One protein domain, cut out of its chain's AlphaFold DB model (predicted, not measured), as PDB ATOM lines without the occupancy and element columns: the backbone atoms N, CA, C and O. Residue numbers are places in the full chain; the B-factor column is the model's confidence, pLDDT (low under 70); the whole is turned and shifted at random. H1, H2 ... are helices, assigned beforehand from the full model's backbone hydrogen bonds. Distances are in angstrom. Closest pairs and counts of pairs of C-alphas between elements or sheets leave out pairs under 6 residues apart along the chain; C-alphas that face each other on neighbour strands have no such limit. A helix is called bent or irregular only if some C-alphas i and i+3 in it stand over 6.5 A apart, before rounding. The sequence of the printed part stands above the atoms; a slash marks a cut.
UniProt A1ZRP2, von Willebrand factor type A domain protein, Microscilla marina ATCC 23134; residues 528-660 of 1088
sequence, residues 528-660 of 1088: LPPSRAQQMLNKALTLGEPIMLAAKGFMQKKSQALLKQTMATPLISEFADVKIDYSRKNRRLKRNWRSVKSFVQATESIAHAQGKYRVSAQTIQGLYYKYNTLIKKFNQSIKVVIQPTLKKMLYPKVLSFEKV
ATOM      1  N   LEU A 528     159.681 193.719 272.048       80.00
ATOM      2  CA  LEU A 528     159.649 193.906 273.500       80.00
ATOM      3  C   LEU A 528     160.795 194.823 273.969       80.00
ATOM      4  O   LEU A 528     161.948 194.616 273.566       80.00
ATOM      5  N   PRO A 529     160.536 195.776 274.881       80.31
ATOM      6  CA  PRO A 529     161.548 196.721 275.330       80.31
ATOM      7  C   PRO A 529     162.689 196.007 276.073       80.31
ATOM      8  O   PRO A 529     162.455 195.029 276.796       80.31
ATOM      9  N   PRO A 530     163.950 196.461 275.934       82.31
ATOM     10  CA  PRO A 530     165.078 195.874 276.649       82.31
ATOM     11  C   PRO A 530     164.849 195.962 278.160       82.31
ATOM     12  O   PRO A 530     164.465 197.006 278.679       82.31
ATOM     13  N   SER A 531     165.142 194.881 278.883       82.62
ATOM     14  CA  SER A 531     165.067 194.867 280.347       82.62
ATOM     15  C   SER A 531     165.957 195.951 280.963       82.62
ATOM     16  O   SER A 531     167.011 196.285 280.416       82.62
ATOM     17  N   ARG A 532     165.623 196.417 282.173       83.31
ATOM     18  CA  ARG A 532     166.447 197.382 282.931       83.31
ATOM     19  C   ARG A 532     167.924 196.967 283.017       83.31
ATOM     20  O   ARG A 532     168.832 197.782 282.874       83.31
ATOM     21  N   ALA A 533     168.186 195.666 283.167       83.75
ATOM     22  CA  ALA A 533     169.543 195.122 283.181       83.75
ATOM     23  C   ALA A 533     170.273 195.258 281.829       83.75
ATOM     24  O   ALA A 533     171.491 195.439 281.817       83.75
ATOM     25  N   GLN A 534     169.559 195.130 280.706       85.88
ATOM     26  CA  GLN A 534     170.101 195.342 279.360       85.88
ATOM     27  C   GLN A 534     170.358 196.820 279.087       85.88
ATOM     28  O   GLN A 534     171.429 197.139 278.579       85.88
ATOM     29  N   GLN A 535     169.423 197.700 279.453       87.94
ATOM     30  CA  GLN A 535     169.565 199.151 279.297       87.94
ATOM     31  C   GLN A 535     170.800 199.662 280.049       87.94
ATOM     32  O   GLN A 535     171.676 200.267 279.438       87.94
ATOM     33  N   MET A 536     170.946 199.287 281.325       89.75
ATOM     34  CA  MET A 536     172.120 199.610 282.146       89.75
ATOM     35  C   MET A 536     173.432 199.133 281.503       89.75
ATOM     36  O   MET A 536     174.405 199.881 281.426       89.75
ATOM     37  N   LEU A 537     173.478 197.884 281.021       92.94
ATOM     38  CA  LEU A 537     174.665 197.363 280.335       92.94
ATOM     39  C   LEU A 537     174.945 198.124 279.035       92.94
ATOM     40  O   LEU A 537     176.103 198.396 278.739       92.94
ATOM     41  N   ASN A 538     173.911 198.449 278.259       92.56
ATOM     42  CA  ASN A 538     174.061 199.174 277.005       92.56
ATOM     43  C   ASN A 538     174.589 200.591 277.243       92.56
ATOM     44  O   ASN A 538     175.572 200.962 276.610       92.56
ATOM     45  N   LYS A 539     174.003 201.323 278.197       94.81
ATOM     46  CA  LYS A 539     174.415 202.676 278.593       94.81
ATOM     47  C   LYS A 539     175.869 202.700 279.073       94.81
ATOM     48  O   LYS A 539     176.663 203.474 278.552       94.81
ATOM     49  N   ALA A 540     176.257 201.770 279.953       95.62
ATOM     50  CA  ALA A 540     177.644 201.634 280.408       95.62
ATOM     51  C   ALA A 540     178.629 201.312 279.270       95.62
ATOM     52  O   ALA A 540     179.779 201.743 279.304       95.62
ATOM     53  N   LEU A 541     178.197 200.542 278.265       95.88
ATOM     54  CA  LEU A 541     179.015 200.256 277.086       95.88
ATOM     55  C   LEU A 541     179.167 201.490 276.193       95.88
ATOM     56  O   LEU A 541     180.282 201.781 275.785       95.88
ATOM     57  N   THR A 542     178.084 202.222 275.931       95.12
ATOM     58  CA  THR A 542     178.106 203.442 275.110       95.12
ATOM     59  C   THR A 542     178.998 204.514 275.734       95.12
ATOM     60  O   THR A 542     179.927 204.989 275.091       95.12
ATOM     61  N   LEU A 543     178.800 204.826 277.018       96.06
ATOM     62  CA  LEU A 543     179.638 205.794 277.737       96.06
ATOM     63  C   LEU A 543     181.090 205.306 277.896       96.06
ATOM     64  O   LEU A 543     182.013 206.103 278.019       96.06
ATOM     65  N   GLY A 544     181.307 203.987 277.879       95.25
ATOM     66  CA  GLY A 544     182.629 203.367 277.956       95.25
ATOM     67  C   GLY A 544     183.425 203.364 276.648       95.25
ATOM     68  O   GLY A 544     184.633 203.132 276.683       95.25
ATOM     69  N   GLU A 545     182.797 203.586 275.494       92.75
ATOM     70  CA  GLU A 545     183.456 203.462 274.190       92.75
ATOM     71  C   GLU A 545     184.567 204.507 273.958       92.75
ATOM     72  O   GLU A 545     185.685 204.087 273.626       92.75
ATOM     73  N   PRO A 546     184.363 205.815 274.229       92.75
ATOM     74  CA  PRO A 546     185.429 206.820 274.148       92.75
ATOM     75  C   PRO A 546     186.619 206.501 275.061       92.75
ATOM     76  O   PRO A 546     187.774 206.616 274.653       92.75
ATOM     77  N   ILE A 547     186.348 205.993 276.268       93.12
ATOM     78  CA  ILE A 547     187.375 205.570 277.231       93.12
ATOM     79  C   ILE A 547     188.225 204.432 276.651       93.12
ATOM     80  O   ILE A 547     189.450 204.428 276.781       93.12
ATOM     81  N   MET A 548     187.595 203.459 275.989       93.44
ATOM     82  CA  MET A 548     188.316 202.354 275.355       93.44
ATOM     83  C   MET A 548     189.139 202.811 274.145       93.44
ATOM     84  O   MET A 548     190.231 202.279 273.929       93.44
ATOM     85  N   LEU A 549     188.656 203.797 273.380       89.38
ATOM     86  CA  LEU A 549     189.408 204.428 272.292       89.38
ATOM     87  C   LEU A 549     190.640 205.176 272.815       89.38
ATOM     88  O   LEU A 549     191.736 204.966 272.293       89.38
ATOM     89  N   ALA A 550     190.495 205.958 273.886       86.19
ATOM     90  CA  ALA A 550     191.613 206.639 274.538       86.19
ATOM     91  C   ALA A 550     192.643 205.633 275.086       86.19
ATOM     92  O   ALA A 550     193.839 205.732 274.802       86.19
ATOM     93  N   ALA A 551     192.170 204.571 275.748       88.12
ATOM     94  CA  ALA A 551     193.015 203.476 276.217       88.12
ATOM     95  C   ALA A 551     193.776 202.776 275.078       88.12
ATOM     96  O   ALA A 551     194.948 202.423 275.240       88.12
ATOM     97  N   LYS A 552     193.141 202.600 273.912       87.62
ATOM     98  CA  LYS A 552     193.788 202.061 272.708       87.62
ATOM     99  C   LYS A 552     194.850 203.010 272.170       87.62
ATOM    100  O   LYS A 552     195.965 202.557 271.920       87.62
ATOM    101  N   GLY A 553     194.525 204.296 272.023       82.62
ATOM    102  CA  GLY A 553     195.457 205.326 271.565       82.62
ATOM    103  C   GLY A 553     196.708 205.388 272.439       82.62
ATOM    104  O   GLY A 553     197.822 205.346 271.920       82.62
ATOM    105  N   PHE A 554     196.531 205.350 273.760       80.31
ATOM    106  CA  PHE A 554     197.632 205.290 274.717       80.31
ATOM    107  C   PHE A 554     198.461 204.006 274.589       80.31
ATOM    108  O   PHE A 554     199.686 204.052 274.512       80.31
ATOM    109  N   MET A 555     197.816 202.836 274.503       82.62
ATOM    110  CA  MET A 555     198.528 201.561 274.331       82.62
ATOM    111  C   MET A 555     199.317 201.480 273.019       82.62
ATOM    112  O   MET A 555     200.333 200.784 272.959       82.62
ATOM    113  N   GLN A 556     198.849 202.180 271.983       79.00
ATOM    114  CA  GLN A 556     199.517 202.335 270.691       79.00
ATOM    115  C   GLN A 556     200.535 203.486 270.671       79.00
ATOM    116  O   GLN A 556     201.137 203.720 269.628       79.00
ATOM    117  N   LYS A 557     200.723 204.206 271.789       74.06
ATOM    118  CA  LYS A 557     201.562 205.411 271.901       74.06
ATOM    119  C   LYS A 557     201.178 206.546 270.940       74.06
ATOM    120  O   LYS A 557     201.986 207.420 270.667       74.06
ATOM    121  N   LYS A 558     199.937 206.556 270.447       72.00
ATOM    122  CA  LYS A 558     199.378 207.647 269.628       72.00
ATOM    123  C   LYS A 558     198.925 208.843 270.466       72.00
ATOM    124  O   LYS A 558     198.668 209.904 269.919       72.00
ATOM    125  N   SER A 559     198.785 208.647 271.775       69.19
ATOM    126  CA  SER A 559     198.459 209.681 272.754       69.19
ATOM    127  C   SER A 559     199.305 209.468 274.002       69.19
ATOM    128  O   SER A 559     199.499 208.326 274.429       69.19
ATOM    129  N   GLN A 560     199.770 210.564 274.599       60.50
ATOM    130  CA  GLN A 560     200.460 210.561 275.891       60.50
ATOM    131  C   GLN A 560     199.476 210.551 277.064       60.50
ATOM    132  O   GLN A 560     199.733 209.931 278.096       60.50
ATOM    133  N   ALA A 561     198.313 211.185 276.897       63.84
ATOM    134  CA  ALA A 561     197.248 211.165 277.885       63.84
ATOM    135  C   ALA A 561     196.416 209.888 277.722       63.84
ATOM    136  O   ALA A 561     195.861 209.622 276.652       63.84
ATOM    137  N   LEU A 562     196.331 209.097 278.794       69.94
ATOM    138  CA  LEU A 562     195.518 207.885 278.814       69.94
ATOM    139  C   LEU A 562     194.020 208.198 278.823       69.94
ATOM    140  O   LEU A 562     193.257 207.568 278.095       69.94
ATOM    141  N   LEU A 563     193.600 209.135 279.673       76.50
ATOM    142  CA  LEU A 563     192.202 209.506 279.846       76.50
ATOM    143  C   LEU A 563     192.116 210.911 280.450       76.50
ATOM    144  O   LEU A 563     192.709 211.159 281.496       76.50
ATOM    145  N   LYS A 564     191.378 211.819 279.802       76.75
ATOM    146  CA  LYS A 564     191.023 213.119 280.390       76.75
ATOM    147  C   LYS A 564     189.842 212.940 281.342       76.75
ATOM    148  O   LYS A 564     188.957 212.127 281.076       76.75
ATOM    149  N   GLN A 565     189.806 213.724 282.415       77.88
ATOM    150  CA  GLN A 565     188.744 213.647 283.420       77.88
ATOM    151  C   GLN A 565     187.361 213.907 282.805       77.88
ATOM    152  O   GLN A 565     186.449 213.112 283.007       77.88
ATOM    153  N   THR A 566     187.267 214.905 281.923       84.88
ATOM    154  CA  THR A 566     186.058 215.253 281.156       84.88
ATOM    155  C   THR A 566     185.474 214.092 280.349       84.88
ATOM    156  O   THR A 566     184.264 213.985 280.211       84.88
ATOM    157  N   MET A 567     186.310 213.174 279.855       85.88
ATOM    158  CA  MET A 567     185.856 211.992 279.113       85.88
ATOM    159  C   MET A 567     185.271 210.910 280.033       85.88
ATOM    160  O   MET A 567     184.445 210.107 279.603       85.88
ATOM    161  N   ALA A 568     185.712 210.857 281.290       88.44
ATOM    162  CA  ALA A 568     185.251 209.880 282.271       88.44
ATOM    163  C   ALA A 568     183.982 210.334 283.005       88.44
ATOM    164  O   ALA A 568     183.166 209.487 283.373       88.44
ATOM    165  N   THR A 569     183.809 211.647 283.192       91.75
ATOM    166  CA  THR A 569     182.699 212.254 283.941       91.75
ATOM    167  C   THR A 569     181.316 211.725 283.541       91.75
ATOM    168  O   THR A 569     180.574 211.350 284.451       91.75
ATOM    169  N   PRO A 570     180.957 211.580 282.245       95.25
ATOM    170  CA  PRO A 570     179.637 211.070 281.864       95.25
ATOM    171  C   PRO A 570     179.370 209.645 282.360       95.25
ATOM    172  O   PRO A 570     178.270 209.327 282.791       95.25
ATOM    173  N   LEU A 571     180.382 208.768 282.335       94.88
ATOM    174  CA  LEU A 571     180.246 207.397 282.836       94.88
ATOM    175  C   LEU A 571     180.163 207.359 284.367       94.88
ATOM    176  O   LEU A 571     179.463 206.515 284.917       94.88
ATOM    177  N   ILE A 572     180.930 208.209 285.051       92.50
ATOM    178  CA  ILE A 572     180.997 208.217 286.517       92.50
ATOM    179  C   ILE A 572     179.692 208.755 287.100       92.50
ATOM    180  O   ILE A 572     179.084 208.072 287.917       92.50
ATOM    181  N   SER A 573     179.243 209.921 286.631       92.25
ATOM    182  CA  SER A 573     178.010 210.579 287.087       92.25
ATOM    183  C   SER A 573     176.771 209.696 286.905       92.25
ATOM    184  O   SER A 573     176.044 209.473 287.866       92.25
ATOM    185  N   GLU A 574     176.599 209.082 285.729       93.88
ATOM    186  CA  GLU A 574     175.487 208.159 285.432       93.88
ATOM    187  C   GLU A 574     175.360 207.009 286.452       93.88
ATOM    188  O   GLU A 574     174.275 206.473 286.672       93.88
ATOM    189  N   PHE A 575     176.471 206.590 287.067       92.31
ATOM    190  CA  PHE A 575     176.525 205.408 287.927       92.31
ATOM    191  C   PHE A 575     176.991 205.689 289.365       92.31
ATOM    192  O   PHE A 575     177.251 204.725 290.093       92.31
ATOM    193  N   ALA A 576     177.083 206.951 289.789       82.19
ATOM    194  CA  ALA A 576     177.524 207.323 291.136       82.19
ATOM    195  C   ALA A 576     176.512 206.883 292.213       82.19
ATOM    196  O   ALA A 576     176.875 206.142 293.132       82.19
ATOM    197  N   ASP A 577     175.228 207.204 292.014       75.38
ATOM    198  CA  ASP A 577     174.180 207.092 293.047       75.38
ATOM    199  C   ASP A 577     173.139 205.990 292.789       75.38
ATOM    200  O   ASP A 577     172.058 205.951 293.382       75.38
ATOM    201  N   VAL A 578     173.453 205.031 291.913       75.94
ATOM    202  CA  VAL A 578     172.508 203.962 291.556       75.94
ATOM    203  C   VAL A 578     172.321 202.979 292.723       75.94
ATOM    204  O   VAL A 578     173.112 202.047 292.926       75.94
ATOM    205  N   LYS A 579     171.220 203.144 293.467       70.38
ATOM    206  CA  LYS A 579     170.719 202.172 294.454       70.38
ATOM    207  C   LYS A 579     170.062 200.987 293.730       70.38
ATOM    208  O   LYS A 579     169.216 201.164 292.857       70.38
ATOM    209  N   ILE A 580     170.453 199.757 294.077       72.00
ATOM    210  CA  ILE A 580     169.872 198.529 293.504       72.00
ATOM    211  C   ILE A 580     169.177 197.726 294.594       72.00
ATOM    212  O   ILE A 580     169.820 197.358 295.571       72.00
ATOM    213  N   ASP A 581     167.909 197.379 294.366       65.69
ATOM    214  CA  ASP A 581     167.167 196.423 295.190       65.69
ATOM    215  C   ASP A 581     167.882 195.054 295.235       65.69
ATOM    216  O   ASP A 581     168.165 194.416 294.212       65.69
ATOM    217  N   TYR A 582     168.185 194.605 296.456       63.53
ATOM    218  CA  TYR A 582     168.957 193.401 296.751       63.53
ATOM    219  C   TYR A 582     168.116 192.126 296.937       63.53
ATOM    220  O   TYR A 582     168.688 191.084 297.284       63.53
ATOM    221  N   SER A 583     166.812 192.164 296.646       68.56
ATOM    222  CA  SER A 583     165.900 191.017 296.735       68.56
ATOM    223  C   SER A 583     166.343 189.785 295.914       68.56
ATOM    224  O   SER A 583     167.052 189.872 294.900       68.56
ATOM    225  N   ARG A 584     165.902 188.577 296.326       61.31
ATOM    226  CA  ARG A 584     166.205 187.307 295.619       61.31
ATOM    227  C   ARG A 584     165.736 187.327 294.153       61.31
ATOM    228  O   ARG A 584     166.419 186.747 293.303       61.31
ATOM    229  N   LYS A 585     164.646 188.048 293.850       62.72
ATOM    230  CA  LYS A 585     164.082 188.235 292.499       62.72
ATOM    231  C   LYS A 585     165.060 188.963 291.551       62.72
ATOM    232  O   LYS A 585     165.108 188.653 290.364       62.72
ATOM    233  N   ASN A 586     165.960 189.806 292.076       70.12
ATOM    234  CA  ASN A 586     166.872 190.661 291.299       70.12
ATOM    235  C   ASN A 586     168.339 190.178 291.223       70.12
ATOM    236  O   ASN A 586     169.255 190.916 290.836       70.12
ATOM    237  N   ARG A 587     168.605 188.889 291.492       75.94
ATOM    238  CA  ARG A 587     169.973 188.317 291.526       75.94
ATOM    239  C   ARG A 587     170.789 188.545 290.242       75.94
ATOM    240  O   ARG A 587     172.013 188.702 290.306       75.94
ATOM    241  N   ARG A 588     170.147 188.551 289.066       73.81
ATOM    242  CA  ARG A 588     170.810 188.794 287.768       73.81
ATOM    243  C   ARG A 588     171.206 190.262 287.596       73.81
ATOM    244  O   ARG A 588     172.341 190.524 287.194       73.81
ATOM    245  N   LEU A 589     170.314 191.185 287.955       79.75
ATOM    246  CA  LEU A 589     170.566 192.626 287.942       79.75
ATOM    247  C   LEU A 589     171.745 192.967 288.867       79.75
ATOM    248  O   LEU A 589     172.729 193.545 288.411       79.75
ATOM    249  N   LYS A 590     171.742 192.436 290.099       82.88
ATOM    250  CA  LYS A 590     172.856 192.535 291.064       82.88
ATOM    251  C   LYS A 590     174.196 192.078 290.484       82.88
ATOM    252  O   LYS A 590     175.221 192.746 290.629       82.88
ATOM    253  N   ARG A 591     174.224 190.915 289.821       83.81
ATOM    254  CA  ARG A 591     175.452 190.397 289.192       83.81
ATOM    255  C   ARG A 591     175.938 191.308 288.071       83.81
ATOM    256  O   ARG A 591     177.148 191.458 287.922       83.81
ATOM    257  N   ASN A 592     175.043 191.864 287.259       87.56
ATOM    258  CA  ASN A 592     175.409 192.767 286.167       87.56
ATOM    259  C   ASN A 592     175.946 194.094 286.704       87.56
ATOM    260  O   ASN A 592     177.031 194.503 286.294       87.56
ATOM    261  N   TRP A 593     175.272 194.668 287.699       89.25
ATOM    262  CA  TRP A 593     175.682 195.901 288.361       89.25
ATOM    263  C   TRP A 593     177.085 195.840 288.944       89.25
ATOM    264  O   TRP A 593     177.901 196.710 288.672       89.25
ATOM    265  N   ARG A 594     177.435 194.755 289.647       89.38
ATOM    266  CA  ARG A 594     178.803 194.566 290.166       89.38
ATOM    267  C   ARG A 594     179.877 194.677 289.080       89.38
ATOM    268  O   ARG A 594     180.986 195.118 289.363       89.38
ATOM    269  N   SER A 595     179.575 194.267 287.847       92.19
ATOM    270  CA  SER A 595     180.515 194.434 286.735       92.19
ATOM    271  C   SER A 595     180.548 195.857 286.199       92.19
ATOM    272  O   SER A 595     181.640 196.310 285.873       92.19
ATOM    273  N   VAL A 596     179.400 196.542 286.132       94.19
ATOM    274  CA  VAL A 596     179.327 197.962 285.750       94.19
ATOM    275  C   VAL A 596     180.102 198.801 286.758       94.19
ATOM    276  O   VAL A 596     181.096 199.408 286.384       94.19
ATOM    277  N   LYS A 597     179.770 198.700 288.051       91.62
ATOM    278  CA  LYS A 597     180.481 199.383 289.140       91.62
ATOM    279  C   LYS A 597     181.986 199.122 289.102       91.62
ATOM    280  O   LYS A 597     182.778 200.044 289.230       91.62
ATOM    281  N   SER A 598     182.402 197.876 288.860       91.50
ATOM    282  CA  SER A 598     183.829 197.562 288.757       91.50
ATOM    283  C   SER A 598     184.517 198.248 287.570       91.50
ATOM    284  O   SER A 598     185.697 198.578 287.686       91.50
ATOM    285  N   PHE A 599     183.825 198.415 286.438       94.31
ATOM    286  CA  PHE A 599     184.332 199.158 285.282       94.31
ATOM    287  C   PHE A 599     184.398 200.659 285.578       94.31
ATOM    288  O   PHE A 599     185.470 201.229 285.411       94.31
ATOM    289  N   VAL A 600     183.323 201.249 286.113       93.31
ATOM    290  CA  VAL A 600     183.252 202.669 286.508       93.31
ATOM    291  C   VAL A 600     184.390 203.029 287.462       93.31
ATOM    292  O   VAL A 600     185.179 203.910 287.154       93.31
ATOM    293  N   GLN A 601     184.574 202.263 288.541       88.31
ATOM    294  CA  GLN A 601     185.652 202.491 289.513       88.31
ATOM    295  C   GLN A 601     187.053 202.414 288.892       88.31
ATOM    296  O   GLN A 601     187.970 203.103 289.333       88.31
ATOM    297  N   ALA A 602     187.248 201.547 287.893       87.19
ATOM    298  CA  ALA A 602     188.525 201.449 287.192       87.19
ATOM    299  C   ALA A 602     188.765 202.664 286.285       87.19
ATOM    300  O   ALA A 602     189.892 203.146 286.220       87.19
ATOM    301  N   THR A 603     187.722 203.156 285.616       89.50
ATOM    302  CA  THR A 603     187.768 204.385 284.816       89.50
ATOM    303  C   THR A 603     188.033 205.603 285.694       89.50
ATOM    304  O   THR A 603     188.978 206.336 285.429       89.50
ATOM    305  N   GLU A 604     187.242 205.784 286.750       86.50
ATOM    306  CA  GLU A 604     187.367 206.862 287.734       86.50
ATOM    307  C   GLU A 604     188.785 206.929 288.284       86.50
ATOM    308  O   GLU A 604     189.451 207.953 288.183       86.50
ATOM    309  N   SER A 605     189.295 205.790 288.751       77.31
ATOM    310  CA  SER A 605     190.676 205.659 289.196       77.31
ATOM    311  C   SER A 605     191.661 206.246 288.181       77.31
ATOM    312  O   SER A 605     192.417 207.156 288.514       77.31
ATOM    313  N   ILE A 606     191.618 205.763 286.935       79.38
ATOM    314  CA  ILE A 606     192.524 206.196 285.866       79.38
ATOM    315  C   ILE A 606     192.365 207.695 285.564       79.38
ATOM    316  O   ILE A 606     193.367 208.373 285.357       79.38
ATOM    317  N   ALA A 607     191.137 208.216 285.566       80.12
ATOM    318  CA  ALA A 607     190.839 209.620 285.289       80.12
ATOM    319  C   ALA A 607     191.354 210.566 286.389       80.12
ATOM    320  O   ALA A 607     191.932 211.607 286.089       80.12
ATOM    321  N   HIS A 608     191.206 210.181 287.659       72.19
ATOM    322  CA  HIS A 608     191.695 210.945 288.814       72.19
ATOM    323  C   HIS A 608     193.207 210.847 289.021       72.19
ATOM    324  O   HIS A 608     193.743 211.482 289.930       72.19
ATOM    325  N   ALA A 609     193.910 210.057 288.204       65.88
ATOM    326  CA  ALA A 609     195.342 209.893 288.350       65.88
ATOM    327  C   ALA A 609     196.110 211.215 288.197       65.88
ATOM    328  O   ALA A 609     197.129 211.302 288.853       65.88
ATOM    329  N   GLN A 610     195.652 212.216 287.417       55.31
ATOM    330  CA  GLN A 610     196.168 213.613 287.349       55.31
ATOM    331  C   GLN A 610     197.667 213.827 287.738       55.31
ATOM    332  O   GLN A 610     197.976 214.680 288.558       55.31
ATOM    333  N   GLY A 611     198.620 213.024 287.251       52.59
ATOM    334  CA  GLY A 611     200.054 213.117 287.638       52.59
ATOM    335  C   GLY A 611     200.478 212.340 288.893       52.59
ATOM    336  O   GLY A 611     201.638 211.971 289.039       52.59
ATOM    337  N   LYS A 612     199.532 211.988 289.763       52.66
ATOM    338  CA  LYS A 612     199.729 211.434 291.111       52.66
ATOM    339  C   LYS A 612     200.262 209.999 291.159       52.66
ATOM    340  O   LYS A 612     200.782 209.604 292.200       52.66
ATOM    341  N   TYR A 613     200.114 209.188 290.104       60.56
ATOM    342  CA  TYR A 613     200.693 207.835 290.045       60.56
ATOM    343  C   TYR A 613     200.821 207.275 288.619       60.56
ATOM    344  O   TYR A 613     200.103 207.666 287.698       60.56
ATOM    345  N   ARG A 614     201.749 206.326 288.444       64.56
ATOM    346  CA  ARG A 614     202.085 205.683 287.164       64.56
ATOM    347  C   ARG A 614     200.940 204.800 286.666       64.56
ATOM    348  O   ARG A 614     200.436 203.951 287.401       64.56
ATOM    349  N   VAL A 615     200.565 204.937 285.389       70.94
ATOM    350  CA  VAL A 615     199.598 204.024 284.757       70.94
ATOM    351  C   VAL A 615     200.297 203.095 283.781       70.94
ATOM    352  O   VAL A 615     200.785 203.530 282.744       70.94
ATOM    353  N   SER A 616     200.331 201.799 284.090       71.12
ATOM    354  CA  SER A 616     200.991 200.805 283.244       71.12
ATOM    355  C   SER A 616     200.048 200.091 282.280       71.12
ATOM    356  O   SER A 616     198.821 200.073 282.428       71.12
ATOM    357  N   ALA A 617     200.648 199.401 281.311       75.50
ATOM    358  CA  ALA A 617     199.964 198.495 280.397       75.50
ATOM    359  C   ALA A 617     199.026 197.522 281.130       75.50
ATOM    360  O   ALA A 617     197.964 197.176 280.622       75.50
ATOM    361  N   GLN A 618     199.408 197.050 282.321       77.06
ATOM    362  CA  GLN A 618     198.631 196.070 283.076       77.06
ATOM    363  C   GLN A 618     197.318 196.656 283.602       77.06
ATOM    364  O   GLN A 618     196.281 195.992 283.513       77.06
ATOM    365  N   THR A 619     197.346 197.901 284.075       78.56
ATOM    366  CA  THR A 619     196.158 198.642 284.515       78.56
ATOM    367  C   THR A 619     195.159 198.776 283.372       78.56
ATOM    368  O   THR A 619     193.989 198.404 283.506       78.56
ATOM    369  N   ILE A 620     195.647 199.154 282.191       84.25
ATOM    370  CA  ILE A 620     194.827 199.262 280.984       84.25
ATOM    371  C   ILE A 620     194.278 197.895 280.573       84.25
ATOM    372  O   ILE A 620     193.089 197.744 280.316       84.25
ATOM    373  N   GLN A 621     195.092 196.841 280.591       84.81
ATOM    374  CA  GLN A 621     194.628 195.480 280.298       84.81
ATOM    375  C   GLN A 621     193.506 195.012 281.243       84.81
ATOM    376  O   GLN A 621     192.646 194.223 280.829       84.81
ATOM    377  N   GLY A 622     193.492 195.505 282.486       87.06
ATOM    378  CA  GLY A 622     192.387 195.351 283.431       87.06
ATOM    379  C   GLY A 622     191.108 196.057 282.971       87.06
ATOM    380  O   GLY A 622     190.032 195.458 283.035       87.06
ATOM    381  N   LEU A 623     191.220 197.273 282.434       90.19
ATOM    382  CA  LEU A 623     190.108 198.035 281.854       90.19
ATOM    383  C   LEU A 623     189.463 197.294 280.668       90.19
ATOM    384  O   LEU A 623     188.260 197.026 280.692       90.19
ATOM    385  N   TYR A 624     190.267 196.817 279.705       92.06
ATOM    386  CA  TYR A 624     189.788 195.995 278.576       92.06
ATOM    387  C   TYR A 624     189.048 194.737 279.044       92.06
ATOM    388  O   TYR A 624     188.068 194.316 278.427       92.06
ATOM    389  N   TYR A 625     189.521 194.089 280.114       92.94
ATOM    390  CA  TYR A 625     188.861 192.906 280.668       92.94
ATOM    391  C   TYR A 625     187.480 193.242 281.243       92.94
ATOM    392  O   TYR A 625     186.517 192.507 280.996       92.94
ATOM    393  N   LYS A 626     187.371 194.348 281.985       95.00
ATOM    394  CA  LYS A 626     186.114 194.800 282.588       95.00
ATOM    395  C   LYS A 626     185.096 195.191 281.519       95.00
ATOM    396  O   LYS A 626     184.000 194.635 281.528       95.00
ATOM    397  N   TYR A 627     185.489 196.000 280.536       96.38
ATOM    398  CA  TYR A 627     184.625 196.384 279.414       96.38
ATOM    399  C   TYR A 627     184.125 195.165 278.619       96.38
ATOM    400  O   TYR A 627     182.926 194.953 278.447       96.38
ATOM    401  N   ASN A 628     185.025 194.250 278.243       96.12
ATOM    402  CA  ASN A 628     184.643 193.009 277.557       96.12
ATOM    403  C   ASN A 628     183.743 192.088 278.391       96.12
ATOM    404  O   ASN A 628     182.999 191.275 277.836       96.12
ATOM    405  N   THR A 629     183.810 192.171 279.721       95.75
ATOM    406  CA  THR A 629     182.893 191.445 280.607       95.75
ATOM    407  C   THR A 629     181.479 192.011 280.505       95.75
ATOM    408  O   THR A 629     180.527 191.229 280.472       95.75
ATOM    409  N   LEU A 630     181.332 193.334 280.381       96.12
ATOM    410  CA  LEU A 630     180.042 193.979 280.120       96.12
ATOM    411  C   LEU A 630     179.464 193.530 278.775       96.12
ATOM    412  O   LEU A 630     178.319 193.087 278.734       96.12
ATOM    413  N   ILE A 631     180.274 193.512 277.710       95.69
ATOM    414  CA  ILE A 631     179.851 193.038 276.379       95.69
ATOM    415  C   ILE A 631     179.358 191.591 276.434       95.69
ATOM    416  O   ILE A 631     178.303 191.265 275.894       95.69
ATOM    417  N   LYS A 632     180.091 190.700 277.114       94.38
ATOM    418  CA  LYS A 632     179.678 189.296 277.270       94.38
ATOM    419  C   LYS A 632     178.341 189.183 277.989       94.38
ATOM    420  O   LYS A 632     177.489 188.422 277.543       94.38
ATOM    421  N   LYS A 633     178.148 189.944 279.068       92.31
ATOM    422  CA  LYS A 633     176.884 189.969 279.815       92.31
ATOM    423  C   LYS A 633     175.735 190.519 278.975       92.31
ATOM    424  O   LYS A 633     174.656 189.934 279.004       92.31
ATOM    425  N   PHE A 634     175.985 191.568 278.194       92.38
ATOM    426  CA  PHE A 634     175.019 192.127 277.252       92.38
ATOM    427  C   PHE A 634     174.625 191.079 276.203       92.38
ATOM    428  O   PHE A 634     173.460 190.698 276.122       92.38
ATOM    429  N   ASN A 635     175.595 190.477 275.514       92.31
ATOM    430  CA  ASN A 635     175.346 189.446 274.501       92.31
ATOM    431  C   ASN A 635     174.652 188.190 275.056       92.31
ATOM    432  O   ASN A 635     173.892 187.552 274.336       92.31
ATOM    433  N   GLN A 636     174.902 187.828 276.320       87.06
ATOM    434  CA  GLN A 636     174.209 186.737 277.024       87.06
ATOM    435  C   GLN A 636     172.791 187.113 277.479       87.06
ATOM    436  O   GLN A 636     171.994 186.236 277.812       87.06
ATOM    437  N   SER A 637     172.489 188.407 277.584       82.69
ATOM    438  CA  SER A 637     171.153 188.893 277.935       82.69
ATOM    439  C   SER A 637     170.214 188.995 276.742       82.69
ATOM    440  O   SER A 637     169.014 188.835 276.935       82.69
ATOM    441  N   ILE A 638     170.750 189.159 275.531       81.00
ATOM    442  CA  ILE A 638     169.963 189.195 274.298       81.00
ATOM    443  C   ILE A 638     169.305 187.831 274.057       81.00
ATOM    444  O   ILE A 638     169.983 186.823 273.847       81.00
ATOM    445  N   LYS A 639     167.971 187.819 274.037       68.19
ATOM    446  CA  LYS A 639     167.157 186.714 273.528       68.19
ATOM    447  C   LYS A 639     166.619 187.121 272.154       68.19
ATOM    448  O   LYS A 639     165.594 187.781 272.076       68.19
ATOM    449  N   VAL A 640     167.331 186.740 271.091       56.66
ATOM    450  CA  VAL A 640     167.093 187.207 269.705       56.66
ATOM    451  C   VAL A 640     165.643 187.009 269.243       56.66
ATOM    452  O   VAL A 640     165.116 187.879 268.572       56.66
ATOM    453  N   VAL A 641     164.992 185.915 269.656       52.44
ATOM    454  CA  VAL A 641     163.589 185.585 269.321       52.44
ATOM    455  C   VAL A 641     162.585 186.591 269.902       52.44
ATOM    456  O   VAL A 641     161.520 186.785 269.341       52.44
ATOM    457  N   ILE A 642     162.933 187.239 271.015       56.62
ATOM    458  CA  ILE A 642     162.055 188.126 271.791       56.62
ATOM    459  C   ILE A 642     162.394 189.603 271.514       56.62
ATOM    460  O   ILE A 642     161.537 190.474 271.601       56.62
ATOM    461  N   GLN A 643     163.662 189.887 271.195       66.00
ATOM    462  CA  GLN A 643     164.189 191.229 270.952       66.00
ATOM    463  C   GLN A 643     165.184 191.186 269.788       66.00
ATOM    464  O   GLN A 643     166.296 190.670 269.977       66.00
ATOM    465  N   PRO A 644     164.846 191.740 268.607       73.38
ATOM    466  CA  PRO A 644     165.703 191.713 267.428       73.38
ATOM    467  C   PRO A 644     166.884 192.696 267.565       73.38
ATOM    468  O   PRO A 644     166.986 193.721 266.898       73.38
ATOM    469  N   THR A 645     167.812 192.381 268.471       83.94
ATOM    470  CA  THR A 645     168.989 193.195 268.788       83.94
ATOM    471  C   THR A 645     170.281 192.519 268.330       83.94
ATOM    472  O   THR A 645     170.487 191.315 268.516       83.94
ATOM    473  N   LEU A 646     171.185 193.316 267.752       89.25
ATOM    474  CA  LEU A 646     172.540 192.891 267.404       89.25
ATOM    475  C   LEU A 646     173.386 192.674 268.661       89.25
ATOM    476  O   LEU A 646     173.401 193.490 269.586       89.25
ATOM    477  N   LYS A 647     174.152 191.587 268.667       92.75
ATOM    478  CA  LYS A 647     175.235 191.387 269.627       92.75
ATOM    479  C   LYS A 647     176.326 192.430 269.388       92.75
ATOM    480  O   LYS A 647     176.590 192.830 268.259       92.75
ATOM    481  N   LYS A 648     177.011 192.819 270.459       93.88
ATOM    482  CA  LYS A 648     178.163 193.725 270.410       93.88
ATOM    483  C   LYS A 648     179.467 192.950 270.208       93.88
ATOM    484  O   LYS A 648     179.645 191.852 270.757       93.88
ATOM    485  N   MET A 649     180.387 193.516 269.429       95.50
ATOM    486  CA  MET A 649     181.728 192.960 269.254       95.50
ATOM    487  C   MET A 649     182.620 193.306 270.444       95.50
ATOM    488  O   MET A 649     182.545 194.401 270.985       95.50
ATOM    489  N   LEU A 650     183.473 192.369 270.851       95.75
ATOM    490  CA  LEU A 650     184.474 192.574 271.889       95.75
ATOM    491  C   LEU A 650     185.503 193.612 271.445       95.75
ATOM    492  O   LEU A 650     185.772 193.785 270.260       95.75
ATOM    493  N   TYR A 651     186.132 194.245 272.425       92.38
ATOM    494  CA  TYR A 651     187.241 195.161 272.225       92.38
ATOM    495  C   TYR A 651     188.575 194.384 272.355       92.38
ATOM    496  O   TYR A 651     188.791 193.721 273.381       92.38
ATOM    497  N   PRO A 652     189.484 194.375 271.360       91.94
ATOM    498  CA  PRO A 652     190.661 193.519 271.352       91.94
ATOM    499  C   PRO A 652     191.772 194.172 272.155       91.94
ATOM    500  O   PRO A 652     191.923 195.387 272.173       91.94
ATOM    501  N   LYS A 653     192.587 193.362 272.814       90.31
ATOM    502  CA  LYS A 653     193.780 193.858 273.489       90.31
ATOM    503  C   LYS A 653     194.792 194.326 272.450       90.31
ATOM    504  O   LYS A 653     195.074 193.596 271.504       90.31
ATOM    505  N   VAL A 654     195.389 195.487 272.690       88.31
ATOM    506  CA  VAL A 654     196.521 195.977 271.898       88.31
ATOM    507  C   VAL A 654     197.757 195.135 272.217       88.31
ATOM    508  O   VAL A 654     198.083 194.922 273.393       88.31
ATOM    509  N   LEU A 655     198.428 194.637 271.177       88.56
ATOM    510  CA  LEU A 655     199.733 193.996 271.301       88.56
ATOM    511  C   LEU A 655     200.816 195.079 271.284       88.56
ATOM    512  O   LEU A 655     201.001 195.751 270.279       88.56
ATOM    513  N   SER A 656     201.542 195.220 272.392       82.56
ATOM    514  CA  SER A 656     202.682 196.131 272.498       82.56
ATOM    515  C   SER A 656     203.843 195.446 273.218       82.56
ATOM    516  O   SER A 656     203.637 194.721 274.197       82.56
ATOM    517  N   PHE A 657     205.055 195.646 272.698       77.31
ATOM    518  CA  PHE A 657     206.307 195.092 273.234       77.31
ATOM    519  C   PHE A 657     207.096 196.090 274.070       77.31
ATOM    520  O   PHE A 657     207.988 195.716 274.834       77.31
ATOM    521  N   GLU A 658     206.806 197.370 273.897       69.31
ATOM    522  CA  GLU A 658     207.493 198.430 274.607       69.31
ATOM    523  C   GLU A 658     206.907 198.570 276.010       69.31
ATOM    524  O   GLU A 658     205.787 198.127 276.286       69.31
ATOM    525  N   LYS A 659     207.673 199.169 276.930       63.88
ATOM    526  CA  LYS A 659     207.080 199.609 278.192       63.88
ATOM    527  C   LYS A 659     205.996 200.626 277.825       63.88
ATOM    528  O   LYS A 659     206.292 201.688 277.285       63.88
ATOM    529  N   VAL A 660     204.745 200.242 278.050       61.97
ATOM    530  CA  VAL A 660     203.594 201.131 277.955       61.97
ATOM    531  C   VAL A 660     203.274 201.552 279.377       61.97
ATOM    532  O   VAL A 660     202.918 200.719 280.216       61.97
TER     533      VAL A 660
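Overview. This is residues 528 to 660 of the 1088 residues of the protein "von Willebrand factor type A domain protein" of Microscilla marina ATCC 23134 (UniProt A1ZRP2). Four helices make an elongated up-and-down bundle, each running against the one before: the first arm of bent H1, short H2, and long H3 and H4. A tail, residues 638 to 660 with no named element, folds back along the bundle's length. The printed part has 133 residues with four named helices, H1 to H4 in order, and no named strand: all helix. It is compact, with a radius of gyration of the C-alphas of 15.8 A and spans of 46 by 30 by 22 A.

Arrangement. H1, residues 532 to 555, was assigned as one helix by its hydrogen bonds but is bent: C-alphas 543 and 546 are 6.9 A apart, and arms H1a, residues 532 to 543, and H1b, residues 546 to 555, stand at a steep tilt of 47 degrees. H3, residues 584 to 607, touches H2, residues 565 to 574, with its residues 600 to 607 alone; this hairpin has a shallow tilt of 16 degrees, and its closest C-alphas, Gln 565 and Ala 607, are 4.9 A apart. H4, residues 617 to 637, touches H1a, with the C-alphas of Leu 537 and Phe 634 closest at 6.1 A. H3 and H4 form a hairpin, with the C-alphas of Phe 599 and Lys 626 closest at 5.4 A. H2 and H4 are apart. Every O i to N i+4 pair is within hydrogen-bond range in H1a, H1b and H4, against 4 of 6 in H2 and 17 of 20 in H3.

Along the chain. H1a begins at C-alpha 532 (166.447, 197.382, 282.931). H3 is 34.8 A long, with a kink of 33 degrees near residue 591. H4, 30.5 A long, ends at C-alpha 637 (171.153, 188.893, 277.935).

Size, cuts and confidence. The C-alphas farthest apart, Lys 612 and Val 641, are 49.5 A apart. The printed part has no cut, and its three links are short. Low-confidence residues, under pLDDT 70, include 609 to 614.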